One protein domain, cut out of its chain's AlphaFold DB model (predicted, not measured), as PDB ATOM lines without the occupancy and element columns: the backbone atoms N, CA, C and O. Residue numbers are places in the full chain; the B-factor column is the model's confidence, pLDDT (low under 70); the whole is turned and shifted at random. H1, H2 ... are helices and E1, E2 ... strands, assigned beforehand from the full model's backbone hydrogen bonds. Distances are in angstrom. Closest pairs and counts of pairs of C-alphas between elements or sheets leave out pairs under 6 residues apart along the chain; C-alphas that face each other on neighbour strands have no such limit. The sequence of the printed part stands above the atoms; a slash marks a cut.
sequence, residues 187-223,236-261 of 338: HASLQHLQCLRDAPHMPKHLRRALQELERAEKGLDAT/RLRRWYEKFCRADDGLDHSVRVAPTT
ATOM      1  N   HIS A 187     -15.910  14.171  16.176       79.50
ATOM      2  CA  HIS A 187     -15.857  14.304  14.720       79.50
ATOM      3  C   HIS A 187     -14.716  15.208  14.239       79.50
ATOM      4  O   HIS A 187     -13.925  14.794  13.392       79.50
ATOM      5  N   ALA A 188     -14.573  16.410  14.809       82.94
ATOM      6  CA  ALA A 188     -13.492  17.327  14.440       82.94
ATOM      7  C   ALA A 188     -12.108  16.754  14.789       82.94
ATOM      8  O   ALA A 188     -11.176  16.867  14.000       82.94
ATOM      9  N   SER A 189     -11.984  16.069  15.929       84.62
ATOM     10  CA  SER A 189     -10.735  15.426  16.359       84.62
ATOM     11  C   SER A 189     -10.366  14.218  15.486       84.62
ATOM     12  O   SER A 189      -9.194  13.995  15.193       84.62
ATOM     13  N   LEU A 190     -11.348  13.447  15.012       85.19
ATOM     14  CA  LEU A 190     -11.116  12.359  14.058       85.19
ATOM     15  C   LEU A 190     -10.722  12.899  12.681       85.19
ATOM     16  O   LEU A 190      -9.783  12.391  12.074       85.19
ATOM     17  N   GLN A 191     -11.385  13.958  12.207       83.62
ATOM     18  CA  GLN A 191     -11.003  14.645  10.972       83.62
ATOM     19  C   GLN A 191      -9.583  15.209  11.060       83.62
ATOM     20  O   GLN A 191      -8.802  15.021  10.132       83.62
ATOM     21  N   HIS A 192      -9.227  15.821  12.188       86.62
ATOM     22  CA  HIS A 192      -7.875  16.287  12.475       86.62
ATOM     23  C   HIS A 192      -6.833  15.175  12.292       86.62
ATOM     24  O   HIS A 192      -5.889  15.312  11.512       86.62
ATOM     25  N   LEU A 193      -7.039  14.036  12.960       88.50
ATOM     26  CA  LEU A 193      -6.144  12.883  12.858       88.50
ATOM     27  C   LEU A 193      -6.098  12.317  11.438       88.50
ATOM     28  O   LEU A 193      -5.020  11.970  10.955       88.50
ATOM     29  N   GLN A 194      -7.236  12.269  10.744       85.38
ATOM     30  CA  GLN A 194      -7.291  11.844   9.349       85.38
ATOM     31  C   GLN A 194      -6.436  12.757   8.462       85.38
ATOM     32  O   GLN A 194      -5.714  12.261   7.598       85.38
ATOM     33  N   CYS A 195      -6.447  14.068   8.703       84.25
ATOM     34  CA  CYS A 195      -5.615  15.030   7.984       84.25
ATOM     35  C   CYS A 195      -4.126  14.846   8.245       84.25
ATOM     36  O   CYS A 195      -3.336  15.085   7.341       84.25
ATOM     37  N   LEU A 196      -3.734  14.364   9.422       86.62
ATOM     38  CA  LEU A 196      -2.337  14.094   9.782       86.62
ATOM     39  C   LEU A 196      -1.906  12.645   9.530       86.62
ATOM     40  O   LEU A 196      -0.757  12.291   9.780       86.62
ATOM     41  N   ARG A 197      -2.796  11.792   9.012       88.38
ATOM     42  CA  ARG A 197      -2.555  10.354   8.811       88.38
ATOM     43  C   ARG A 197      -1.224  10.056   8.116       88.38
ATOM     44  O   ARG A 197      -0.505   9.137   8.515       88.38
ATOM     45  N   ASP A 198      -0.920  10.829   7.078       86.19
ATOM     46  CA  ASP A 198       0.253  10.631   6.226       86.19
ATOM     47  C   ASP A 198       1.447  11.515   6.637       86.19
ATOM     48  O   ASP A 198       2.476  11.491   5.965       86.19
ATOM     49  N   ALA A 199       1.351  12.248   7.755       87.75
ATOM     50  CA  ALA A 199       2.418  13.116   8.250       87.75
ATOM     51  C   ALA A 199       3.696  12.318   8.603       87.75
ATOM     52  O   ALA A 199       3.590  11.160   9.040       87.75
ATOM     53  N   PRO A 200       4.902  12.901   8.443       89.31
ATOM     54  CA  PRO A 200       6.177  12.181   8.542       89.31
ATOM     55  C   PRO A 200       6.367  11.375   9.832       89.31
ATOM     56  O   PRO A 200       6.838  10.238   9.786       89.31
ATOM     57  N   HIS A 201       5.967  11.931  10.977       91.81
ATOM     58  CA  HIS A 201       6.177  11.333  12.298       91.81
ATOM     59  C   HIS A 201       4.917  10.672  12.878       91.81
ATOM     60  O   HIS A 201       4.892  10.317  14.056       91.81
ATOM     61  N   MET A 202       3.868  10.473  12.071       92.56
ATOM     62  CA  MET A 202       2.633   9.830  12.526       92.56
ATOM     63  C   MET A 202       2.903   8.384  12.996       92.56
ATOM     64  O   MET A 202       3.425   7.579  12.210       92.56
ATOM     65  N   PRO A 203       2.529   7.995  14.234       94.81
ATOM     66  CA  PRO A 203       2.787   6.653  14.743       94.81
ATOM     67  C   PRO A 203       2.193   5.558  13.850       94.81
ATOM     68  O   PRO A 203       1.024   5.599  13.466       94.81
ATOM     69  N   LYS A 204       2.982   4.516  13.556       94.44
ATOM     70  CA  LYS A 204       2.593   3.444  12.615       94.44
ATOM     71  C   LYS A 204       1.305   2.711  12.999       94.44
ATOM     72  O   LYS A 204       0.630   2.180  12.120       94.44
ATOM     73  N   HIS A 205       1.011   2.581  14.290       94.75
ATOM     74  CA  HIS A 205      -0.216   1.930  14.759       94.75
ATOM     75  C   HIS A 205      -1.433   2.833  14.517       94.75
ATOM     76  O   HIS A 205      -2.420   2.373  13.952       94.75
ATOM     77  N   LEU A 206      -1.320   4.128  14.826       91.81
ATOM     78  CA  LEU A 206      -2.380   5.109  14.618       91.81
ATOM     79  C   LEU A 206      -2.668   5.324  13.128       91.81
ATOM     80  O   LEU A 206      -3.823   5.306  12.714       91.81
ATOM     81  N   ARG A 207      -1.623   5.416  12.296       92.75
ATOM     82  CA  ARG A 207      -1.768   5.468  10.833       92.75
ATOM     83  C   ARG A 207      -2.563   4.273  10.301       92.75
ATOM     84  O   ARG A 207      -3.457   4.459   9.480       92.75
ATOM     85  N   ARG A 208      -2.251   3.056  10.767       93.88
ATOM     86  CA  ARG A 208      -2.972   1.833  10.377       93.88
ATOM     87  C   ARG A 208      -4.432   1.868  10.829       93.88
ATOM     88  O   ARG A 208      -5.302   1.620  10.004       93.88
ATOM     89  N   ALA A 209      -4.697   2.269  12.070       91.38
ATOM     90  CA  ALA A 209      -6.057   2.398  12.592       91.38
ATOM     91  C   ALA A 209      -6.911   3.389  11.777       91.38
ATOM     92  O   ALA A 209      -8.044   3.081  11.428       91.38
ATOM     93  N   LEU A 210      -6.357   4.544  11.388       88.69
ATOM     94  CA  LEU A 210      -7.055   5.523  10.536       88.69
ATOM     95  C   LEU A 210      -7.324   4.991   9.119       88.69
ATOM     96  O   LEU A 210      -8.370   5.257   8.534       88.69
ATOM     97  N   GLN A 211      -6.394   4.215   8.554       88.31
ATOM     98  CA  GLN A 211      -6.604   3.548   7.264       88.31
ATOM     99  C   GLN A 211      -7.696   2.475   7.347       88.31
ATOM    100  O   GLN A 211      -8.479   2.322   6.411       88.31
ATOM    101  N   GLU A 212      -7.748   1.722   8.444       87.94
ATOM    102  CA  GLU A 212      -8.801   0.740   8.707       87.94
ATOM    103  C   GLU A 212     -10.158   1.415   8.914       87.94
ATOM    104  O   GLU A 212     -11.135   0.967   8.317       87.94
ATOM    105  N   LEU A 213     -10.208   2.531   9.647       82.75
ATOM    106  CA  LEU A 213     -11.411   3.345   9.819       82.75
ATOM    107  C   LEU A 213     -11.954   3.833   8.468       82.75
ATOM    108  O   LEU A 213     -13.124   3.619   8.161       82.75
ATOM    109  N   GLU A 214     -11.096   4.387   7.606       79.06
ATOM    110  CA  GLU A 214     -11.496   4.826   6.260       79.06
ATOM    111  C   GLU A 214     -12.008   3.657   5.391       79.06
ATOM    112  O   GLU A 214     -12.920   3.821   4.577       79.06
ATOM    113  N   ARG A 215     -11.426   2.457   5.533       80.62
ATOM    114  CA  ARG A 215     -11.901   1.248   4.833       80.62
ATOM    115  C   ARG A 215     -13.249   0.774   5.374       80.62
ATOM    116  O   ARG A 215     -14.101   0.390   4.578       80.62
ATOM    117  N   ALA A 216     -13.441   0.810   6.689       78.38
ATOM    118  CA  ALA A 216     -14.698   0.440   7.329       78.38
ATOM    119  C   ALA A 216     -15.835   1.381   6.896       78.38
ATOM    120  O   ALA A 216     -16.903   0.903   6.520       78.38
ATOM    121  N   GLU A 217     -15.583   2.693   6.830       69.06
ATOM    122  CA  GLU A 217     -16.543   3.675   6.300       69.06
ATOM    123  C   GLU A 217     -16.960   3.367   4.853       69.06
ATOM    124  O   GLU A 217     -18.149   3.392   4.536       69.06
ATOM    125  N   LYS A 218     -16.012   2.989   3.980       66.12
ATOM    126  CA  LYS A 218     -16.323   2.563   2.597       66.12
ATOM    127  C   LYS A 218     -17.224   1.326   2.550       66.12
ATOM    128  O   LYS A 218     -18.046   1.211   1.646       66.12
ATOM    129  N   GLY A 219     -17.049   0.396   3.490       60.44
ATOM    130  CA  GLY A 219     -17.864  -0.817   3.591       60.44
ATOM    131  C   GLY A 219     -19.296  -0.535   4.045       60.44
ATOM    132  O   GLY A 219     -20.227  -1.175   3.557       60.44
ATOM    133  N   LEU A 220     -19.485   0.455   4.922       60.84
ATOM    134  CA  LEU A 220     -20.804   0.860   5.410       60.84
ATOM    135  C   LEU A 220     -21.656   1.488   4.297       60.84
ATOM    136  O   LEU A 220     -22.830   1.141   4.191       60.84
ATOM    137  N   ASP A 221     -21.068   2.307   3.415       51.91
ATOM    138  CA  ASP A 221     -21.754   2.908   2.253       51.91
ATOM    139  C   ASP A 221     -22.407   1.857   1.322       51.91
ATOM    140  O   ASP A 221     -23.437   2.130   0.705       51.91
ATOM    141  N   ALA A 222     -21.853   0.640   1.234       48.03
ATOM    142  CA  ALA A 222     -22.356  -0.413   0.346       48.03
ATOM    143  C   ALA A 222     -23.539  -1.216   0.928       48.03
ATOM    144  O   ALA A 222     -24.359  -1.734   0.170       48.03
ATOM    145  N   THR A 223     -23.655  -1.321   2.256       44.56
ATOM    146  CA  THR A 223     -24.701  -2.114   2.934       44.56
ATOM    147  C   THR A 223     -25.800  -1.272   3.591       44.56
ATOM    148  O   THR A 223     -26.889  -1.789   3.818       44.56
ATOM    149  N   ARG A 236     -18.464  11.681   6.756       58.28
ATOM    150  CA  ARG A 236     -17.841  11.473   5.441       58.28
ATOM    151  C   ARG A 236     -16.353  11.866   5.522       58.28
ATOM    152  O   ARG A 236     -15.943  12.782   4.802       58.28
ATOM    153  N   LEU A 237     -15.561  11.228   6.405       55.97
ATOM    154  CA  LEU A 237     -14.158  11.586   6.696       55.97
ATOM    155  C   LEU A 237     -13.336  11.605   5.418       55.97
ATOM    156  O   LEU A 237     -12.544  12.516   5.208       55.97
ATOM    157  N   ARG A 238     -13.575  10.643   4.522       53.00
ATOM    158  CA  ARG A 238     -12.890  10.557   3.231       53.00
ATOM    159  C   ARG A 238     -13.133  11.767   2.329       53.00
ATOM    160  O   ARG A 238     -12.177  12.339   1.824       53.00
ATOM    161  N   ARG A 239     -14.394  12.161   2.113       58.09
ATOM    162  CA  ARG A 239     -14.728  13.295   1.227       58.09
ATOM    163  C   ARG A 239     -14.170  14.601   1.795       58.09
ATOM    164  O   ARG A 239     -13.775  15.483   1.041       58.09
ATOM    165  N   TRP A 240     -14.131  14.700   3.120       59.25
ATOM    166  CA  TRP A 240     -13.527  15.815   3.835       59.25
ATOM    167  C   TRP A 240     -11.996  15.812   3.690       59.25
ATOM    168  O   TRP A 240     -11.423  16.809   3.262       59.25
ATOM    169  N   TYR A 241     -11.348  14.666   3.918       54.81
ATOM    170  CA  TYR A 241      -9.910  14.463   3.729       54.81
ATOM    171  C   TYR A 241      -9.461  14.778   2.297       54.81
ATOM    172  O   TYR A 241      -8.542  15.565   2.104       54.81
ATOM    173  N   GLU A 242     -10.128  14.213   1.291       57.31
ATOM    174  CA  GLU A 242      -9.796  14.410  -0.126       57.31
ATOM    175  C   GLU A 242      -9.989  15.866  -0.574       57.31
ATOM    176  O   GLU A 242      -9.208  16.347  -1.388       57.31
ATOM    177  N   LYS A 243     -10.999  16.569  -0.044       61.66
ATOM    178  CA  LYS A 243     -11.323  17.945  -0.447       61.66
ATOM    179  C   LYS A 243     -10.511  19.012   0.290       61.66
ATOM    180  O   LYS A 243     -10.205  20.034  -0.309       61.66
ATOM    181  N   PHE A 244     -10.215  18.802   1.572       59.31
ATOM    182  CA  PHE A 244      -9.651  19.843   2.440       59.31
ATOM    183  C   PHE A 244      -8.253  19.521   2.976       59.31
ATOM    184  O   PHE A 244      -7.509  20.447   3.270       59.31
ATOM    185  N   CYS A 245      -7.867  18.244   3.077       62.97
ATOM    186  CA  CYS A 245      -6.573  17.843   3.657       62.97
ATOM    187  C   CYS A 245      -5.588  17.233   2.667       62.97
ATOM    188  O   CYS A 245      -4.403  17.120   2.971       62.97
ATOM    189  N   ARG A 246      -6.076  16.834   1.491       57.34
ATOM    190  CA  ARG A 246      -5.283  16.340   0.366       57.34
ATOM    191  C   ARG A 246      -5.224  17.354  -0.780       57.34
ATOM    192  O   ARG A 246      -4.930  16.955  -1.903       57.34
ATOM    193  N   ALA A 247      -5.547  18.622  -0.515       50.69
ATOM    194  CA  ALA A 247      -5.255  19.708  -1.442       50.69
ATOM    195  C   ALA A 247      -3.728  19.799  -1.563       50.69
ATOM    196  O   ALA A 247      -3.027  20.354  -0.722       50.69
ATOM    197  N   ASP A 248      -3.220  19.046  -2.530       47.62
ATOM    198  CA  ASP A 248      -1.835  19.019  -2.943       47.62
ATOM    199  C   ASP A 248      -1.677  20.216  -3.875       47.62
ATOM    200  O   ASP A 248      -1.901  20.124  -5.081       47.62
ATOM    201  N   ASP A 249      -1.393  21.380  -3.295       48.38
ATOM    202  CA  ASP A 249      -1.260  22.629  -4.052       48.38
ATOM    203  C   ASP A 249       0.038  22.652  -4.893       48.38
ATOM    204  O   ASP A 249       0.402  23.682  -5.456       48.38
ATOM    205  N   GLY A 250       0.779  21.536  -4.959       41.84
ATOM    206  CA  GLY A 250       2.060  21.431  -5.662       41.84
ATOM    207  C   GLY A 250       3.192  22.226  -5.005       41.84
ATOM    208  O   GLY A 250       4.256  22.392  -5.599       41.84
ATOM    209  N   LEU A 251       2.971  22.726  -3.787       41.75
ATOM    210  CA  LEU A 251       3.939  23.478  -3.004       41.75
ATOM    211  C   LEU A 251       4.520  22.554  -1.932       41.75
ATOM    212  O   LEU A 251       3.868  22.262  -0.933       41.75
ATOM    213  N   ASP A 252       5.769  22.136  -2.141       41.28
ATOM    214  CA  ASP A 252       6.572  21.188  -1.338       41.28
ATOM    215  C   ASP A 252       6.743  21.583   0.158       41.28
ATOM    216  O   ASP A 252       7.364  20.880   0.954       41.28
ATOM    217  N   HIS A 253       6.155  22.709   0.581       50.84
ATOM    218  CA  HIS A 253       6.248  23.295   1.922       50.84
ATOM    219  C   HIS A 253       4.915  23.897   2.427       50.84
ATOM    220  O   HIS A 253       4.925  24.883   3.167       50.84
ATOM    221  N   SER A 254       3.754  23.367   2.025       69.25
ATOM    222  CA  SER A 254       2.464  23.930   2.455       69.25
ATOM    223  C   SER A 254       2.132  23.615   3.925       69.25
ATOM    224  O   SER A 254       2.222  22.476   4.401       69.25
ATOM    225  N   VAL A 255       1.737  24.657   4.665       77.81
ATOM    226  CA  VAL A 255       1.101  24.527   5.982       77.81
ATOM    227  C   VAL A 255      -0.212  23.778   5.784       77.81
ATOM    228  O   VAL A 255      -1.091  24.241   5.058       77.81
ATOM    229  N   ARG A 256      -0.367  22.616   6.423       82.00
ATOM    230  CA  ARG A 256      -1.594  21.823   6.301       82.00
ATOM    231  C   ARG A 256      -2.701  22.496   7.103       82.00
ATOM    232  O   ARG A 256      -2.482  22.849   8.254       82.00
ATOM    233  N   VAL A 257      -3.895  22.645   6.537       83.69
ATOM    234  CA  VAL A 257      -5.067  23.139   7.276       83.69
ATOM    235  C   VAL A 257      -5.882  21.942   7.754       83.69
ATOM    236  O   VAL A 257      -6.233  21.072   6.960       83.69
ATOM    237  N   ALA A 258      -6.181  21.878   9.048       85.50
ATOM    238  CA  ALA A 258      -6.977  20.800   9.626       85.50
ATOM    239  C   ALA A 258      -8.029  21.357  10.593       85.50
ATOM    240  O   ALA A 258      -7.758  22.331  11.302       85.50
ATOM    241  N   PRO A 259      -9.219  20.739  10.665       87.25
ATOM    242  CA  PRO A 259     -10.219  21.126  11.632       87.25
ATOM    243  C   PRO A 259      -9.740  20.640  13.001       87.25
ATOM    244  O   PRO A 259      -8.947  19.702  13.102       87.25
ATOM    245  N   THR A 260     -10.212  21.254  14.071       86.19
ATOM    246  CA  THR A 260      -9.944  20.746  15.416       86.19
ATOM    247  C   THR A 260     -11.096  21.057  16.363       86.19
ATOM    248  O   THR A 260     -12.012  21.815  16.029       86.19
ATOM    249  N   THR A 261     -11.036  20.455  17.546       87.44
ATOM    250  CA  THR A 261     -11.810  20.897  18.703       87.44
ATOM    251  C   THR A 261     -10.916  21.802  19.534       87.44
ATOM    252  O   THR A 261      -9.840  21.375  19.956       87.44
TER     253      THR A 261
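AT A GLANCE: This is residues 187 to 223 and 236 to 261 of the 338 residues of the protein "Carboxypeptidase s" of Malassezia pachydermatis (UniProt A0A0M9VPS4). A short helix, H1, sits in the middle, with strand E1 along one side, helix H3 packed on it, and the long helix H2 passing loosely on the side away from E1. Residues 249 to 255 stick out as a loop. The 63 printed residues hold H1, H2, H3 and E1 in that order: mostly helix, compact, radius of gyration of the C-alphas 12.2 A, spans 40 by 24 by 24 A.

HOW THE PARTS SIT: H1, residues 187 to 196, and H2, residues 204 to 223, are close but not clearly touching, nearest at C-alphas 194 and 210, 6.4 A. H3, residues 237 to 245, touches H1 at a steep tilt of 57 degrees, closest at C-alphas 195 and 245, 5.2 A. E1, residues 256 to 261, pairs with no named strand; its C-alpha 260 is 5.0 A from C-alpha 188, the closest pair with H1. H2 and E1 are apart. Every O i to N i+4 pair is within hydrogen-bond range in H1 and H3, and 14 of 16 in H2.

IN THESE COORDINATES: H1, 14.4 A long, begins at C-alpha 187 (-15.857, 14.304, 14.720). H2 measures 29.5 A, H3 10.3 A. E1, 16.1 A, ends at C-alpha 261 (-11.810, 20.897, 18.703).

THE WHOLE: Residues 224 to 235 are not printed; C-alphas 223 and 236 are 15.4 A apart. No link printed whole is long. Residues 217 to 223 and 236 to 254 have pLDDT under 70.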